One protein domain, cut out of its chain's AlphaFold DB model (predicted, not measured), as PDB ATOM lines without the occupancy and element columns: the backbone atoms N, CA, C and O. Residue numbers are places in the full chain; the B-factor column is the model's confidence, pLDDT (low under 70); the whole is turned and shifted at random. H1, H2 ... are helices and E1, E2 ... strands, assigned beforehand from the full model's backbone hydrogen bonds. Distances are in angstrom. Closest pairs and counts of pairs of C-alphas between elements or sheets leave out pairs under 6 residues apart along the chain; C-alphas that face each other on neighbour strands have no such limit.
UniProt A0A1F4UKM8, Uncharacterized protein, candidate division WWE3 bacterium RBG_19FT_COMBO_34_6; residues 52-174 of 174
ATOM      1  N   SER A  52     155.867 158.107 103.515       74.31
ATOM      2  CA  SER A  52     154.528 157.519 103.604       74.31
ATOM      3  C   SER A  52     153.859 157.363 102.235       74.31
ATOM      4  O   SER A  52     153.934 158.244 101.373       74.31
ATOM      5  N   ILE A  53     153.209 156.218 102.029       78.06
ATOM      6  CA  ILE A  53     152.484 155.846 100.817       78.06
ATOM      7  C   ILE A  53     151.125 155.301 101.237       78.06
ATOM      8  O   ILE A  53     151.060 154.356 102.020       78.06
ATOM      9  N   ILE A  54     150.043 155.836 100.673       79.38
ATOM     10  CA  ILE A  54     148.704 155.300 100.911       79.38
ATOM     11  C   ILE A  54     148.346 154.315  99.797       79.38
ATOM     12  O   ILE A  54     148.463 154.600  98.601       79.38
ATOM     13  N   LEU A  55     147.912 153.129 100.202       79.31
ATOM     14  CA  LEU A  55     147.426 152.071  99.335       79.31
ATOM     15  C   LEU A  55     145.914 151.948  99.450       79.31
ATOM     16  O   LEU A  55     145.358 151.919 100.547       79.31
ATOM     17  N   SER A  56     145.269 151.766  98.305       78.50
ATOM     18  CA  SER A  56     143.884 151.315  98.234       78.50
ATOM     19  C   SER A  56     143.772 150.187  97.213       78.50
ATOM     20  O   SER A  56     144.246 150.310  96.078       78.50
ATOM     21  N   SER A  57     143.167 149.077  97.630       79.81
ATOM     22  CA  SER A  57     142.964 147.894  96.802       79.81
ATOM     23  C   SER A  57     141.676 147.155  97.183       79.81
ATOM     24  O   SER A  57     141.475 146.839  98.353       79.81
ATOM     25  N   PRO A  58     140.814 146.810  96.213       79.75
ATOM     26  CA  PRO A  58     139.603 146.043  96.490       79.75
ATOM     27  C   PRO A  58     139.866 144.543  96.728       79.75
ATOM     28  O   PRO A  58     138.975 143.866  97.244       79.75
ATOM     29  N   SER A  59     141.048 144.014  96.392       83.19
ATOM     30  CA  SER A  59     141.356 142.574  96.376       83.19
ATOM     31  C   SER A  59     142.751 142.264  96.940       83.19
ATOM     32  O   SER A  59     143.356 143.092  97.613       83.19
ATOM     33  N   THR A  60     143.252 141.040  96.736       86.62
ATOM     34  CA  THR A  60     144.599 140.666  97.189       86.62
ATOM     35  C   THR A  60     145.678 141.296  96.319       86.62
ATOM     36  O   THR A  60     145.627 141.208  95.091       86.62
ATOM     37  N   TRP A  61     146.701 141.857  96.950       87.31
ATOM     38  CA  TRP A  61     147.753 142.612  96.285       87.31
ATOM     39  C   TRP A  61     149.141 142.212  96.763       87.31
ATOM     40  O   TRP A  61     149.330 141.756  97.887       87.31
ATOM     41  N   ASP A  62     150.108 142.445  95.885       89.62
ATOM     42  CA  ASP A  62     151.532 142.402  96.159       89.62
ATOM     43  C   ASP A  62     152.143 143.768  95.829       89.62
ATOM     44  O   ASP A  62     152.086 144.249  94.694       89.62
ATOM     45  N   PHE A  63     152.755 144.382  96.830       90.31
ATOM     46  CA  PHE A  63     153.569 145.579  96.729       90.31
ATOM     47  C   PHE A  63     155.037 145.183  96.599       90.31
ATOM     48  O   PHE A  63     155.512 144.272  97.279       90.31
ATOM     49  N   TYR A  64     155.766 145.870  95.728       92.12
ATOM     50  CA  TYR A  64     157.149 145.555  95.402       92.12
ATOM     51  C   TYR A  64     158.037 146.782  95.531       92.12
ATOM     52  O   TYR A  64     157.697 147.854  95.038       92.12
ATOM     53  N   GLU A  65     159.224 146.571  96.093       93.75
ATOM     54  CA  GLU A  65     160.278 147.571  96.221       93.75
ATOM     55  C   GLU A  65     161.540 147.102  95.495       93.75
ATOM     56  O   GLU A  65     162.075 146.020  95.764       93.75
ATOM     57  N   TYR A  66     162.034 147.928  94.577       95.62
ATOM     58  CA  TYR A  66     163.260 147.694  93.821       95.62
ATOM     59  C   TYR A  66     164.187 148.894  93.949       95.62
ATOM     60  O   TYR A  66     163.769 150.021  93.721       95.62
ATOM     61  N   VAL A  67     165.460 148.661  94.246       96.31
ATOM     62  CA  VAL A  67     166.478 149.719  94.259       96.31
ATOM     63  C   VAL A  67     167.285 149.709  92.963       96.31
ATOM     64  O   VAL A  67     167.642 148.645  92.447       96.31
ATOM     65  N   CYS A  68     167.573 150.896  92.435       97.25
ATOM     66  CA  CYS A  68     168.284 151.110  91.174       97.25
ATOM     67  C   CYS A  68     169.488 152.028  91.382       97.25
ATOM     68  O   CYS A  68     169.431 152.994  92.151       97.25
ATOM     69  N   LYS A  69     170.583 151.739  90.681       97.00
ATOM     70  CA  LYS A  69     171.808 152.546  90.704       97.00
ATOM     71  C   LYS A  69     171.603 153.908  90.055       97.00
ATOM     72  O   LYS A  69     172.195 154.881  90.503       97.00
ATOM     73  N   ASP A  70     170.748 153.967  89.041       96.94
ATOM     74  CA  ASP A  70     170.412 155.177  88.300       96.94
ATOM     75  C   ASP A  70     168.975 155.118  87.740       96.94
ATOM     76  O   ASP A  70     168.266 154.108  87.852       96.94
ATOM     77  N   LEU A  71     168.519 156.244  87.180       95.62
ATOM     78  CA  LEU A  71     167.157 156.401  86.666       95.62
ATOM     79  C   LEU A  71     166.902 155.528  85.430       95.62
ATOM     80  O   LEU A  71     165.790 155.023  85.253       95.62
ATOM     81  N   ASP A  72     167.917 155.345  84.588       97.06
ATOM     82  CA  ASP A  72     167.808 154.591  83.339       97.06
ATOM     83  C   ASP A  72     167.640 153.096  83.623       97.06
ATOM     84  O   ASP A  72     166.765 152.447  83.043       97.06
ATOM     85  N   GLU A  73     168.392 152.557  84.587       97.25
ATOM     86  CA  GLU A  73     168.190 151.209  85.111       97.25
ATOM     87  C   GLU A  73     166.754 151.056  85.606       97.25
ATOM     88  O   GLU A  73     166.075 150.107  85.217       97.25
ATOM     89  N   CYS A  74     166.252 152.006  86.392       96.00
ATOM     90  CA  CYS A  74     164.900 151.964  86.943       96.00
ATOM     91  C   CYS A  74     163.799 151.978  85.871       96.00
ATOM     92  O   CYS A  74     162.794 151.281  86.029       96.00
ATOM     93  N   LYS A  75     164.007 152.701  84.765       96.38
ATOM     94  CA  LYS A  75     163.074 152.803  83.629       96.38
ATOM     95  C   LYS A  75     163.152 151.647  82.634       96.38
ATOM     96  O   LYS A  75     162.269 151.524  81.791       96.38
ATOM     97  N   LYS A  76     164.183 150.803  82.707       96.44
ATOM     98  CA  LYS A  76     164.418 149.744  81.715       96.44
ATOM     99  C   LYS A  76     163.300 148.701  81.655       96.44
ATOM    100  O   LYS A  76     162.913 148.281  80.570       96.44
ATOM    101  N   SER A  77     162.804 148.247  82.803       94.81
ATOM    102  CA  SER A  77     161.665 147.328  82.886       94.81
ATOM    103  C   SER A  77     161.026 147.396  84.269       94.81
ATOM    104  O   SER A  77     161.592 147.964  85.199       94.81
ATOM    105  N   LEU A  78     159.865 146.774  84.451       92.56
ATOM    106  CA  LEU A  78     159.216 146.744  85.761       92.56
ATOM    107  C   LEU A  78     160.098 146.082  86.839       92.56
ATOM    108  O   LEU A  78     160.108 146.523  87.982       92.56
ATOM    109  N   LEU A  79     160.886 145.073  86.455       94.50
ATOM    110  CA  LEU A  79     161.708 144.259  87.361       94.50
ATOM    111  C   LEU A  79     163.210 144.581  87.295       94.50
ATOM    112  O   LEU A  79     164.018 143.834  87.841       94.50
ATOM    113  N   SER A  80     163.607 145.650  86.600       95.62
ATOM    114  CA  SER A  80     165.000 146.102  86.586       95.62
ATOM    115  C   SER A  80     165.411 146.708  87.931       95.62
ATOM    116  O   SER A  80     164.584 147.311  88.622       95.62
ATOM    117  N   GLY A  81     166.693 146.569  88.273       95.44
ATOM    118  CA  GLY A  81     167.235 146.883  89.593       95.44
ATOM    119  C   GLY A  81     167.308 145.651  90.498       95.44
ATOM    120  O   GLY A  81     167.105 144.513  90.069       95.44
ATOM    121  N   LYS A  82     167.608 145.870  91.778       95.62
ATOM    122  CA  LYS A  82     167.657 144.817  92.800       95.62
ATOM    123  C   LYS A  82     166.361 144.827  93.602       95.62
ATOM    124  O   LYS A  82     166.033 145.839  94.213       95.62
ATOM    125  N   LYS A  83     165.661 143.688  93.652       95.19
ATOM    126  CA  LYS A  83     164.511 143.515  94.552       95.19
ATOM    127  C   LYS A  83     164.979 143.695  95.997       95.19
ATOM    128  O   LYS A  83     165.909 143.011  96.424       95.19
ATOM    129  N   TYR A  84     164.338 144.604  96.719       92.88
ATOM    130  CA  TYR A  84     164.633 144.877  98.120       92.88
ATOM    131  C   TYR A  84     163.594 144.219  99.029       92.88
ATOM    132  O   TYR A  84     163.947 143.362  99.836       92.88
ATOM    133  N   ALA A  85     162.318 144.538  98.827       90.25
ATOM    134  CA  ALA A  85     161.225 143.995  99.620       90.25
ATOM    135  C   ALA A  85     159.994 143.702  98.757       90.25
ATOM    136  O   ALA A  85     159.865 144.143  97.612       90.25
ATOM    137  N   SER A  86     159.096 142.900  99.315       90.94
ATOM    138  CA  SER A  86     157.727 142.781  98.830       90.94
ATOM    139  C   SER A  86     156.798 142.519 100.001       90.94
ATOM    140  O   SER A  86     157.159 141.760 100.901       90.94
ATOM    141  N   ILE A  87     155.622 143.127  99.961       89.06
ATOM    142  CA  ILE A  87     154.590 143.018 100.990       89.06
ATOM    143  C   ILE A  87     153.320 142.557 100.293       89.06
ATOM    144  O   ILE A  87     152.986 143.087  99.239       89.06
ATOM    145  N   SER A  88     152.624 141.588 100.874       88.56
ATOM    146  CA  SER A  88     151.352 141.103 100.346       88.56
ATOM    147  C   SER A  88     150.231 141.429 101.322       88.56
ATOM    148  O   SER A  88     150.423 141.362 102.541       88.56
ATOM    149  N   GLY A  89     149.056 141.746 100.796       86.00
ATOM    150  CA  GLY A  89     147.887 142.072 101.602       86.00
ATOM    151  C   GLY A  89     146.581 141.659 100.939       86.00
ATOM    152  O   GLY A  89     146.537 141.298  99.762       86.00
ATOM    153  N   GLY A  90     145.515 141.669 101.735       83.81
ATOM    154  CA  GLY A  90     144.141 141.529 101.261       83.81
ATOM    155  C   GLY A  90     143.509 142.872 100.885       83.81
ATOM    156  O   GLY A  90     144.180 143.900 100.843       83.81
ATOM    157  N   SER A  91     142.194 142.849 100.658       83.38
ATOM    158  CA  SER A  91     141.396 144.054 100.402       83.38
ATOM    159  C   SER A  91     141.633 145.105 101.488       83.38
ATOM    160  O   SER A  91     141.544 144.791 102.677       83.38
ATOM    161  N   VAL A  92     141.958 146.335 101.090       81.38
ATOM    162  CA  VAL A  92     142.273 147.420 102.017       81.38
ATOM    163  C   VAL A  92     141.909 148.786 101.443       81.38
ATOM    164  O   VAL A  92     142.098 149.057 100.256       81.38
ATOM    165  N   PHE A  93     141.407 149.666 102.306       78.75
ATOM    166  CA  PHE A  93     141.107 151.057 101.984       78.75
ATOM    167  C   PHE A  93     141.996 151.957 102.838       78.75
ATOM    168  O   PHE A  93     141.978 151.848 104.061       78.75
ATOM    169  N   ASP A  94     142.764 152.823 102.183       77.50
ATOM    170  CA  ASP A  94     143.652 153.811 102.806       77.50
ATOM    171  C   ASP A  94     144.666 153.233 103.815       77.50
ATOM    172  O   ASP A  94     144.848 153.746 104.919       77.50
ATOM    173  N   HIS A  95     145.372 152.171 103.419       79.62
ATOM    174  CA  HIS A  95     146.470 151.617 104.212       79.62
ATOM    175  C   HIS A  95     147.750 152.425 104.035       79.62
ATOM    176  O   HIS A  95     148.224 152.598 102.914       79.62
ATOM    177  N   GLU A  96     148.352 152.859 105.135       80.25
ATOM    178  CA  GLU A  96     149.633 153.553 105.111       80.25
ATOM    179  C   GLU A  96     150.804 152.560 105.144       80.25
ATOM    180  O   GLU A  96     151.005 151.843 106.125       80.25
ATOM    181  N   LEU A  97     151.618 152.555 104.089       80.12
ATOM    182  CA  LEU A  97     152.946 151.953 104.091       80.12
ATOM    183  C   LEU A  97     154.001 153.024 104.317       80.12
ATOM    184  O   LEU A  97     154.047 154.021 103.598       80.12
ATOM    185  N   VAL A  98     154.900 152.778 105.267       82.06
ATOM    186  CA  VAL A  98     156.039 153.663 105.511       82.06
ATOM    187  C   VAL A  98     157.327 153.014 105.047       82.06
ATOM    188  O   VAL A  98     157.759 151.980 105.555       82.06
ATOM    189  N   VAL A  99     157.962 153.673 104.088       81.31
ATOM    190  CA  VAL A  99     159.240 153.278 103.516       81.31
ATOM    191  C   VAL A  99     160.354 153.982 104.279       81.31
ATOM    192  O   VAL A  99     160.475 155.207 104.265       81.31
ATOM    193  N   THR A 100     161.182 153.194 104.956       80.88
ATOM    194  CA  THR A 100     162.275 153.703 105.793       80.88
ATOM    195  C   THR A 100     163.609 153.562 105.072       80.88
ATOM    196  O   THR A 100     163.908 152.504 104.514       80.88
ATOM    197  N   TYR A 101     164.437 154.609 105.111       82.50
ATOM    198  CA  TYR A 101     165.801 154.528 104.594       82.50
ATOM    199  C   TYR A 101     166.614 153.471 105.353       82.50
ATOM    200  O   TYR A 101     166.553 153.366 106.578       82.50
ATOM    201  N   THR A 102     167.437 152.722 104.623       84.50
ATOM    202  CA  THR A 102     168.404 151.788 105.201       84.50
ATOM    203  C   THR A 102     169.790 152.011 104.616       84.50
ATOM    204  O   THR A 102     169.961 152.325 103.438       84.50
ATOM    205  N   ASP A 103     170.807 151.744 105.425       85.25
ATOM    206  CA  ASP A 103     172.220 151.775 105.049       85.25
ATOM    207  C   ASP A 103     172.567 150.871 103.850       85.25
ATOM    208  O   ASP A 103     173.589 151.068 103.186       85.25
ATOM    209  N   GLN A 104     171.725 149.876 103.557       86.56
ATOM    210  CA  GLN A 104     171.871 148.999 102.392       86.56
ATOM    211  C   GLN A 104     171.556 149.701 101.064       86.56
ATOM    212  O   GLN A 104     171.858 149.159 100.000       86.56
ATOM    213  N   TRP A 105     170.947 150.886 101.108       89.69
ATOM    214  CA  TRP A 105     170.590 151.672  99.929       89.69
ATOM    215  C   TRP A 105     171.681 152.659  99.506       89.69
ATOM    216  O   TRP A 105     171.519 153.332  98.496       89.69
ATOM    217  N   ARG A 106     172.804 152.730 100.236       89.06
ATOM    218  CA  ARG A 106     173.899 153.686  99.981       89.06
ATOM    219  C   ARG A 106     174.449 153.667  98.553       89.06
ATOM    220  O   ARG A 106     174.835 154.716  98.051       89.06
ATOM    221  N   ASP A 107     174.454 152.506  97.905       93.94
ATOM    222  CA  ASP A 107     174.977 152.343  96.541       93.94
ATOM    223  C   ASP A 107     173.916 152.564  95.446       93.94
ATOM    224  O   ASP A 107     174.168 152.307  94.265       93.94
ATOM    225  N   TYR A 108     172.715 153.002  95.825       95.94
ATOM    226  CA  TYR A 108     171.566 153.176  94.944       95.94
ATOM    227  C   TYR A 108     171.081 154.626  94.977       95.94
ATOM    228  O   TYR A 108     171.188 155.319  95.987       95.94
ATOM    229  N   GLN A 109     170.522 155.090  93.862       95.75
ATOM    230  CA  GLN A 109     170.026 156.464  93.732       95.75
ATOM    231  C   GLN A 109     168.504 156.549  93.724       95.75
ATOM    232  O   GLN A 109     167.953 157.586  94.096       95.75
ATOM    233  N   TYR A 110     167.824 155.478  93.319       95.56
ATOM    234  CA  TYR A 110     166.375 155.469  93.163       95.56
ATOM    235  C   TYR A 110     165.753 154.215  93.766       95.56
ATOM    236  O   TYR A 110     166.313 153.120  93.685       95.56
ATOM    237  N   LEU A 111     164.561 154.390  94.323       94.25
ATOM    238  CA  LEU A 111     163.635 153.339  94.698       94.25
ATOM    239  C   LEU A 111     162.494 153.331  93.680       94.25
ATOM    240  O   LEU A 111     161.883 154.359  93.416       94.25
ATOM    241  N   LYS A 112     162.187 152.172  93.116       94.75
ATOM    242  CA  LYS A 112     161.011 151.936  92.288       94.75
ATOM    243  C   LYS A 112     160.023 151.096  93.070       94.75
ATOM    244  O   LYS A 112     160.358 149.996  93.512       94.75
ATOM    245  N   ILE A 113     158.805 151.604  93.174       92.50
ATOM    246  CA  ILE A 113     157.693 150.939  93.839       92.50
ATOM    247  C   ILE A 113     156.555 150.696  92.860       92.50
ATOM    248  O   ILE A 113     156.293 151.514  91.977       92.50
ATOM    249  N   PHE A 114     155.880 149.565  93.001       90.75
ATOM    250  CA  PHE A 114     154.672 149.262  92.241       90.75
ATOM    251  C   PHE A 114     153.835 148.214  92.962       90.75
ATOM    252  O   PHE A 114     154.330 147.481  93.818       90.75
ATOM    253  N   MET A 115     152.567 148.129  92.572       88.31
ATOM    254  CA  MET A 115     151.610 147.168  93.105       88.31
ATOM    255  C   MET A 115     151.042 146.308  91.974       88.31
ATOM    256  O   MET A 115     150.895 146.772  90.841       88.31
ATOM    257  N   LYS A 116     150.750 145.044  92.282       86.44
ATOM    258  CA  LYS A 116     150.078 144.090  91.394       86.44
ATOM    259  C   LYS A 116     149.009 143.310  92.159       86.44
ATOM    260  O   LYS A 116     149.172 143.131  93.361       86.44
ATOM    261  N   PRO A 117     147.983 142.774  91.481       84.50
ATOM    262  CA  PRO A 117     147.147 141.740  92.076       84.50
ATOM    263  C   PRO A 117     147.989 140.493  92.377       84.50
ATOM    264  O   PRO A 117     148.786 140.075  91.535       84.50
ATOM    265  N   SER A 118     147.812 139.909  93.566       78.25
ATOM    266  CA  SER A 118     148.487 138.660  93.966       78.25
ATOM    267  C   SER A 118     147.744 137.434  93.416       78.25
ATOM    268  O   SER A 118     148.335 136.522  92.839       78.25
ATOM    269  N   LEU A 119     146.413 137.458  93.526       67.38
ATOM    270  CA  LEU A 119     145.470 136.498  92.957       67.38
ATOM    271  C   LEU A 119     144.280 137.288  92.394       67.38
ATOM    272  O   LEU A 119     143.611 137.989  93.150       67.38
ATOM    273  N   GLY A 120     143.997 137.185  91.093       61.19
ATOM    274  CA  GLY A 120     142.821 137.834  90.498       61.19
ATOM    275  C   GLY A 120     143.067 138.512  89.155       61.19
ATOM    276  O   GLY A 120     144.035 138.209  88.458       61.19
ATOM    277  N   ASP A 121     142.140 139.398  88.789       60.81
ATOM    278  CA  ASP A 121     142.115 140.068  87.493       60.81
ATOM    279  C   ASP A 121     143.180 141.190  87.430       60.81
ATOM    280  O   ASP A 121     143.141 142.129  88.228       60.81
ATOM    281  N   PRO A 122     144.133 141.134  86.483       61.31
ATOM    282  CA  PRO A 122     145.160 142.163  86.279       61.31
ATOM    283  C   PRO A 122     144.612 143.540  85.867       61.31
ATOM    284  O   PRO A 122     145.395 144.483  85.736       61.31
ATOM    285  N   THR A 123     143.300 143.669  85.645       56.56
ATOM    286  CA  THR A 123     142.628 144.924  85.281       56.56
ATOM    287  C   THR A 123     142.070 145.722  86.460       56.56
ATOM    288  O   THR A 123     141.596 146.842  86.255       56.56
ATOM    289  N   GLU A 124     142.128 145.206  87.691       60.16
ATOM    290  CA  GLU A 124     141.692 145.979  88.856       60.16
ATOM    291  C   GLU A 124     142.586 147.213  89.074       60.16
ATOM    292  O   GLU A 124     143.811 147.164  88.967       60.16
ATOM    293  N   ASN A 125     141.960 148.363  89.338       55.56
ATOM    294  CA  ASN A 125     142.666 149.631  89.490       55.56
ATOM    295  C   ASN A 125     143.362 149.686  90.857       55.56
ATOM    296  O   ASN A 125     142.730 149.964  91.874       55.56
ATOM    297  N   PHE A 126     144.671 149.458  90.868       61.31
ATOM    298  CA  PHE A 126     145.530 149.675  92.030       61.31
ATOM    299  C   PHE A 126     146.057 151.108  91.992       61.31
ATOM    300  O   PHE A 126     146.729 151.504  91.035       61.31
ATOM    301  N   SER A 127     145.764 151.897  93.024       63.75
ATOM    302  CA  SER A 127     146.262 153.269  93.126       63.75
ATOM    303  C   SER A 127     147.181 153.425  94.326       63.75
ATOM    304  O   SER A 127     146.783 153.153  95.457       63.75
ATOM    305  N   LEU A 128     148.387 153.924  94.066       65.06
ATOM    306  CA  LEU A 128     149.223 154.550  95.080       65.06
ATOM    307  C   LEU A 128     148.715 155.987  95.231       65.06
ATOM    308  O   LEU A 128     148.969 156.837  94.373       65.06
ATOM    309  N   THR A 129     147.913 156.242  96.258       56.06
ATOM    310  CA  THR A 129     147.405 157.578  96.569       56.06
ATOM    311  C   THR A 129     148.323 158.248  97.586       56.06
ATOM    312  O   THR A 129     149.016 157.598  98.360       56.06
ATOM    313  N   ASN A 130     148.372 159.581  97.550       54.03
ATOM    314  CA  ASN A 130     149.054 160.392  98.562       54.03
ATOM    315  C   ASN A 130     150.526 160.033  98.830       54.03
ATOM    316  O   ASN A 130     151.012 160.113  99.953       54.03
ATOM    317  N   ILE A 131     151.254 159.666  97.780       60.19
ATOM    318  CA  ILE A 131     152.704 159.777  97.812       60.19
ATOM    319  C   ILE A 131     152.999 161.259  98.045       60.19
ATOM    320  O   ILE A 131     152.522 162.068  97.242       60.19
ATOM    321  N   GLN A 132     153.716 161.628  99.115       60.50
ATOM    322  CA  GLN A 132     154.196 163.003  99.288       60.50
ATOM    323  C   GLN A 132     154.911 163.383  97.989       60.50
ATOM    324  O   GLN A 132     155.995 162.883  97.690       60.50
ATOM    325  N   ARG A 133     154.233 164.169  97.139       57.78
ATOM    326  CA  ARG A 133     154.719 164.545  95.808       57.78
ATOM    327  C   ARG A 133     155.767 165.626  95.990       57.78
ATOM    328  O   ARG A 133     155.558 166.787  95.650       57.78
ATOM    329  N   GLU A 134     156.877 165.227  96.580       61.56
ATOM    330  CA  GLU A 134     158.084 166.014  96.598       61.56
ATOM    331  C   GLU A 134     158.661 166.107  95.184       61.56
ATOM    332  O   GLU A 134     158.328 165.349  94.264       61.56
ATOM    333  N   SER A 135     159.517 167.096  94.972       59.12
ATOM    334  CA  SER A 135     160.181 167.283  93.689       59.12
ATOM    335  C   SER A 135     161.025 166.059  93.319       59.12
ATOM    336  O   SER A 135     161.853 165.614  94.108       59.12
ATOM    337  N   GLY A 136     160.880 165.565  92.085       72.56
ATOM    338  CA  GLY A 136     161.768 164.543  91.513       72.56
ATOM    339  C   GLY A 136     161.198 163.127  91.445       72.56
ATOM    340  O   GLY A 136     161.888 162.235  90.950       72.56
ATOM    341  N   LEU A 137     159.954 162.912  91.880       85.00
ATOM    342  CA  LEU A 137     159.247 161.658  91.633       85.00
ATOM    343  C   LEU A 137     158.908 161.506  90.146       85.00
ATOM    344  O   LEU A 137     158.546 162.473  89.472       85.00
ATOM    345  N   VAL A 138     159.020 160.280  89.637       88.75
ATOM    346  CA  VAL A 138     158.735 159.961  88.235       88.75
ATOM    347  C   VAL A 138     157.727 158.823  88.158       88.75
ATOM    348  O   VAL A 138     158.048 157.680  88.488       88.75
ATOM    349  N   ASP A 139     156.531 159.133  87.665       89.06
ATOM    350  CA  ASP A 139     155.535 158.132  87.294       89.06
ATOM    351  C   ASP A 139     155.945 157.456  85.981       89.06
ATOM    352  O   ASP A 139     156.263 158.115  84.984       89.06
ATOM    353  N   VAL A 140     155.947 156.126  85.969       90.19
ATOM    354  CA  VAL A 140     156.256 155.325  84.783       90.19
ATOM    355  C   VAL A 140     155.259 154.188  84.634       90.19
ATOM    356  O   VAL A 140     154.874 153.536  85.601       90.19
ATOM    357  N   SER A 141     154.862 153.916  83.398       90.19
ATOM    358  CA  SER A 141     153.955 152.818  83.075       90.19
ATOM    359  C   SER A 141     154.700 151.765  82.268       90.19
ATOM    360  O   SER A 141     155.307 152.064  81.239       90.19
ATOM    361  N   PHE A 142     154.625 150.517  82.714       89.69
ATOM    362  CA  PHE A 142     155.203 149.367  82.034       89.69
ATOM    363  C   PHE A 142     154.092 148.512  81.442       89.69
ATOM    364  O   PHE A 142     153.126 148.193  82.127       89.69
ATOM    365  N   LYS A 143     154.240 148.118  80.177       88.81
ATOM    366  CA  LYS A 143     153.346 147.152  79.536       88.81
ATOM    367  C   LYS A 143     153.937 145.752  79.654       88.81
ATOM    368  O   LYS A 143     155.109 145.565  79.331       88.81
ATOM    369  N   SER A 144     153.143 144.792  80.115       82.06
ATOM    370  CA  SER A 144     153.482 143.375  80.018       82.06
ATOM    371  C   SER A 144     153.328 142.880  78.576       82.06
ATOM    372  O   SER A 144     152.702 143.538  77.742       82.06
ATOM    373  N   GLU A 145     153.874 141.699  78.288       80.31
ATOM    374  CA  GLU A 145     153.696 141.021  76.993       80.31
ATOM    375  C   GLU A 145     152.218 140.709  76.699       80.31
ATOM    376  O   GLU A 145     151.791 140.716  75.549       80.31
ATOM    377  N   GLU A 146     151.423 140.521  77.752       80.06
ATOM    378  CA  GLU A 146     149.980 140.258  77.703       80.06
ATOM    379  C   GLU A 146     149.143 141.546  77.557       80.06
ATOM    380  O   GLU A 146     147.918 141.495  77.494       80.06
ATOM    381  N   GLY A 147     149.791 142.714  77.486       79.75
ATOM    382  CA  GLY A 147     149.145 144.010  77.272       79.75
ATOM    383  C   GLY A 147     148.702 144.738  78.543       79.75
ATOM    384  O   GLY A 147     148.207 145.864  78.446       79.75
ATOM    385  N   TYR A 148     148.918 144.158  79.726       81.31
ATOM    386  CA  TYR A 148     148.584 144.795  81.002       81.31
ATOM    387  C   TYR A 148     149.524 145.956  81.301       81.31
ATOM    388  O   TYR A 148     150.742 145.839  81.158       81.31
ATOM    389  N   VAL A 149     148.962 147.080  81.739       85.25
ATOM    390  CA  VAL A 149     149.735 148.259  82.135       85.25
ATOM    391  C   VAL A 149     149.903 148.245  83.649       85.25
ATOM    392  O   VAL A 149     148.926 148.335  84.383       85.25
ATOM    393  N   THR A 150     151.142 148.168  84.124       87.31
ATOM    394  CA  THR A 150     151.480 148.368  85.536       87.31
ATOM    395  C   THR A 150     152.103 149.743  85.711       87.31
ATOM    396  O   THR A 150     153.120 150.052  85.086       87.31
ATOM    397  N   ASN A 151     151.512 150.558  86.580       89.06
ATOM    398  CA  ASN A 151     152.101 151.829  86.983       89.06
ATOM    399  C   ASN A 151     153.103 151.595  88.114       89.06
ATOM    400  O   ASN A 151     152.840 150.841  89.051       89.06
ATOM    401  N   ALA A 152     154.250 152.247  88.011       90.94
ATOM    402  CA  ALA A 152     155.272 152.283  89.036       90.94
ATOM    403  C   ALA A 152     155.673 153.733  89.297       90.94
ATOM    404  O   ALA A 152     155.598 154.586  88.409       90.94
ATOM    405  N   VAL A 153     156.138 153.992  90.510       91.50
ATOM    406  CA  VAL A 153     156.653 155.297  90.915       91.50
ATOM    407  C   VAL A 153     158.128 155.141  91.234       91.50
ATOM    408  O   VAL A 153     158.521 154.237  91.972       91.50
ATOM    409  N   ILE A 154     158.949 155.997  90.639       93.12
ATOM    410  CA  ILE A 154     160.385 156.059  90.896       93.12
ATOM    411  C   ILE A 154     160.646 157.263  91.800       93.12
ATOM    412  O   ILE A 154     160.323 158.397  91.449       93.12
ATOM    413  N   ILE A 155     161.242 157.002  92.956       91.62
ATOM    414  CA  ILE A 155     161.489 157.954  94.035       91.62
ATOM    415  C   ILE A 155     163.006 158.073  94.219       91.62
ATOM    416  O   ILE A 155     163.675 157.050  94.394       91.62
ATOM    417  N   PRO A 156     163.592 159.279  94.191       92.62
ATOM    418  CA  PRO A 156     164.990 159.459  94.561       92.62
ATOM    419  C   PRO A 156     165.223 159.014  96.011       92.62
ATOM    420  O   PRO A 156     164.537 159.472  96.919       92.62
ATOM    421  N   ILE A 157     166.226 158.174  96.267       91.88
ATOM    422  CA  ILE A 157     166.546 157.708  97.631       91.88
ATOM    423  C   ILE A 157     166.864 158.884  98.563       91.88
ATOM    424  O   ILE A 157     166.551 158.825  99.748       91.88
ATOM    425  N   LYS A 158     167.418 159.975  98.021       89.19
ATOM    426  CA  LYS A 158     167.690 161.206  98.770       89.19
ATOM    427  C   LYS A 158     166.432 161.802  99.413       89.19
ATOM    428  O   LYS A 158     166.508 162.214 100.559       89.19
ATOM    429  N   VAL A 159     165.293 161.772  98.714       86.06
ATOM    430  CA  VAL A 159     163.993 162.236  99.240       86.06
ATOM    431  C   VAL A 159     163.574 161.386 100.442       86.06
ATOM    432  O   VAL A 159     163.224 161.903 101.496       86.06
ATOM    433  N   ILE A 160     163.706 160.062 100.328       84.69
ATOM    434  CA  ILE A 160     163.367 159.132 101.416       84.69
ATOM    435  C   ILE A 160     164.304 159.330 102.616       84.69
ATOM    436  O   ILE A 160     163.874 159.285 103.767       84.69
ATOM    437  N   GLN A 161     165.591 159.560 102.353       85.75
ATOM    438  CA  GLN A 161     166.582 159.833 103.385       85.75
ATOM    439  C   GLN A 161     166.303 161.158 104.105       85.75
ATOM    440  O   GLN A 161     166.400 161.206 105.328       85.75
ATOM    441  N   GLU A 162     165.958 162.219 103.376       84.19
ATOM    442  CA  GLU A 162     165.609 163.526 103.945       84.19
ATOM    443  C   GLU A 162     164.362 163.419 104.832       84.19
ATOM    444  O   GLU A 162     164.435 163.791 106.002       84.19
ATOM    445  N   SER A 163     163.293 162.783 104.341       78.75
ATOM    446  CA  SER A 163     162.068 162.507 105.108       78.75
ATOM    447  C   SER A 163     162.340 161.687 106.383       78.75
ATOM    448  O   SER A 163     161.854 162.001 107.474       78.75
ATOM    449  N   PHE A 164     163.201 160.670 106.290       80.69
ATOM    450  CA  PHE A 164     163.632 159.895 107.453       80.69
ATOM    451  C   PHE A 164     164.394 160.755 108.475       80.69
ATOM    452  O   PHE A 164     164.097 160.707 109.669       80.69
ATOM    453  N   MET A 165     165.343 161.579 108.031       79.56
ATOM    454  CA  MET A 165     166.121 162.442 108.927       79.56
ATOM    455  C   MET A 165     165.269 163.544 109.570       79.56
ATOM    456  O   MET A 165     165.452 163.828 110.755       79.56
ATOM    457  N   GLU A 166     164.329 164.131 108.827       78.50
ATOM    458  CA  GLU A 166     163.371 165.115 109.342       78.50
ATOM    459  C   GLU A 166     162.533 164.508 110.467       78.50
ATOM    460  O   GLU A 166     162.523 165.044 111.578       78.50
ATOM    461  N   SER A 167     161.954 163.327 110.237       73.69
ATOM    462  CA  SER A 167     161.163 162.638 111.258       73.69
ATOM    463  C   SER A 167     161.970 162.358 112.535       73.69
ATOM    464  O   SER A 167     161.494 162.638 113.633       73.69
ATOM    465  N   ILE A 168     163.232 161.915 112.424       75.94
ATOM    466  CA  ILE A 168     164.125 161.728 113.582       75.94
ATOM    467  C   ILE A 168     164.371 163.045 114.326       75.94
ATOM    468  O   ILE A 168     164.388 163.068 115.560       75.94
ATOM    469  N   SER A 169     164.570 164.145 113.600       72.12
ATOM    470  CA  SER A 169     164.846 165.451 114.202       72.12
ATOM    471  C   SER A 169     163.654 166.009 114.986       72.12
ATOM    472  O   SER A 169     163.846 166.617 116.042       72.12
ATOM    473  N   GLU A 170     162.423 165.750 114.539       71.88
ATOM    474  CA  GLU A 170     161.216 166.099 115.290       71.88
ATOM    475  C   GLU A 170     161.104 165.303 116.594       71.88
ATOM    476  O   GLU A 170     160.665 165.846 117.611       71.88
ATOM    477  N   PHE A 171     161.544 164.040 116.601       66.19
ATOM    478  CA  PHE A 171     161.574 163.231 117.823       66.19
ATOM    479  C   PHE A 171     162.614 163.714 118.827       66.19
ATOM    480  O   PHE A 171     162.341 163.703 120.021       66.19
ATOM    481  N   ALA A 172     163.785 164.155 118.369       65.69
ATOM    482  CA  ALA A 172     164.857 164.607 119.258       65.69
ATOM    483  C   ALA A 172     164.535 165.920 120.002       65.69
ATOM    484  O   ALA A 172     165.177 166.220 121.007       65.69
ATOM    485  N   ASN A 173     163.567 166.701 119.512       59.50
ATOM    486  CA  ASN A 173     163.183 168.001 120.069       59.50
ATOM    487  C   ASN A 173     161.910 167.964 120.943       59.50
ATOM    488  O   ASN A 173     161.457 169.020 121.391       59.50
ATOM    489  N   LYS A 174     161.329 166.781 121.178       54.12
ATOM    490  CA  LYS A 174     160.209 166.554 122.109       54.12
ATOM    491  C   LYS A 174     160.691 165.934 123.415       54.12
ATOM    492  O   LYS A 174     160.108 166.306 124.456       54.12
TER     493      LYS A 174
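Overview. This is residues 52 to 174 of the 174 residues of an uncharacterized protein of candidate division WWE3 bacterium RBG_19FT_COMBO_34_6 (UniProt A0A1F4UKM8). Two antiparallel sheets are partly face to face as a small sandwich: a strongly twisted sheet of five strands, E3, E2, E5, E8 and E7, with a small sheet of three, E4, E1 and E6, over part of it. The short helix H1 packs on the large sheet, and the longer helix H2, following straight after E8, sticks out from the body with its residues 166 to 172 and the last printed residues, 173 and 174. The printed part has 123 residues with two named helices and eight named strands, in the order E1 E2 H1 E3 E4 E5 E6 E7 E8 H2, and its class is mixed, helices and strands. It is compact, with a radius of gyration of the C-alphas of 14.9 A, and only just elongated, spanning 49 by 32 by 23 A.

Along the chain. E1 is residues 52 to 57, and C-alpha 52 stands at (154.528, 157.519, 103.604). E2, residues 61 to 68, is 22.8 A long from first to last C-alpha. H1 is residues 71 to 76, 8.7 A long. E3, residues 82 to 89, is 21.8 A long, and E4, residues 92 to 99, is 18.0 A long. E5, residues 110 to 117, is 23.7 A long and begins at C-alpha 110 at (166.375, 155.469, 93.163). E6 is residues 127 to 129, three residues, and E7 is residues 138 to 143. E8, residues 149 to 156, is 22.6 A long. H2, residues 157 to 172, is 22.8 A long and ends at C-alpha 172 at (164.857, 164.607, 119.258).

Arrangement. The large sheet runs E3, E2, E5, E8, E7, with E3 and E7 as edge strands; its C-alphas lie up to 7.2 A off its best plane. E3 and E2 are antiparallel, with N 63 and O 87 2.7 A apart, within hydrogen-bond range. E2 and E5 are antiparallel, with N 112 and O 66 2.7 A apart. E5 and E8 are antiparallel, with N 111 and O 155 2.8 A apart. E8 and E7 form an antiparallel hairpin, with N 142 and O 150 2.8 A apart. In the small sheet E1 is the inner strand: N 53 and O 97 are 2.8 A apart across antiparallel E4 and E1, and N 129 and O 54 are 2.9 A apart across antiparallel E1 and E6. The two sheets make a sandwich, two sheets face to face; the parts that face each other are 10.6 A centre to centre and their best planes are 17 degrees apart. H1 is on the large sheet at a height over the sheet of 7.3 A, only just over E5 with 3 of its 6 C-alphas, and it runs along the strands, at 14 degrees to E5 on the local plane. The closest C-alphas of H1 and E5 are those of Leu 71 and Tyr 110, 6.6 A apart. H2 only grazes the large sheet with its residues 157 to 160, and the small one with its residues 160 to 164. H1 and H2 are apart. In H1 and H2 every O i to N i+4 pair is within hydrogen-bond range.

Size, cuts and confidence. The two C-alphas farthest apart are those of Glu 146 and Lys 174, 52.6 A. Without residues 166 to 174, which stand free, the body spans 36 by 30 by 23 A. The printed part has no cut and no long link; the links E4 to E5, E5 to E6 and E6 to E7 are short, and the others are tight. The mean pLDDT of the printed part is 82.5, and confidence is low, under 70, at residues 119 to 135 and 171 to 174.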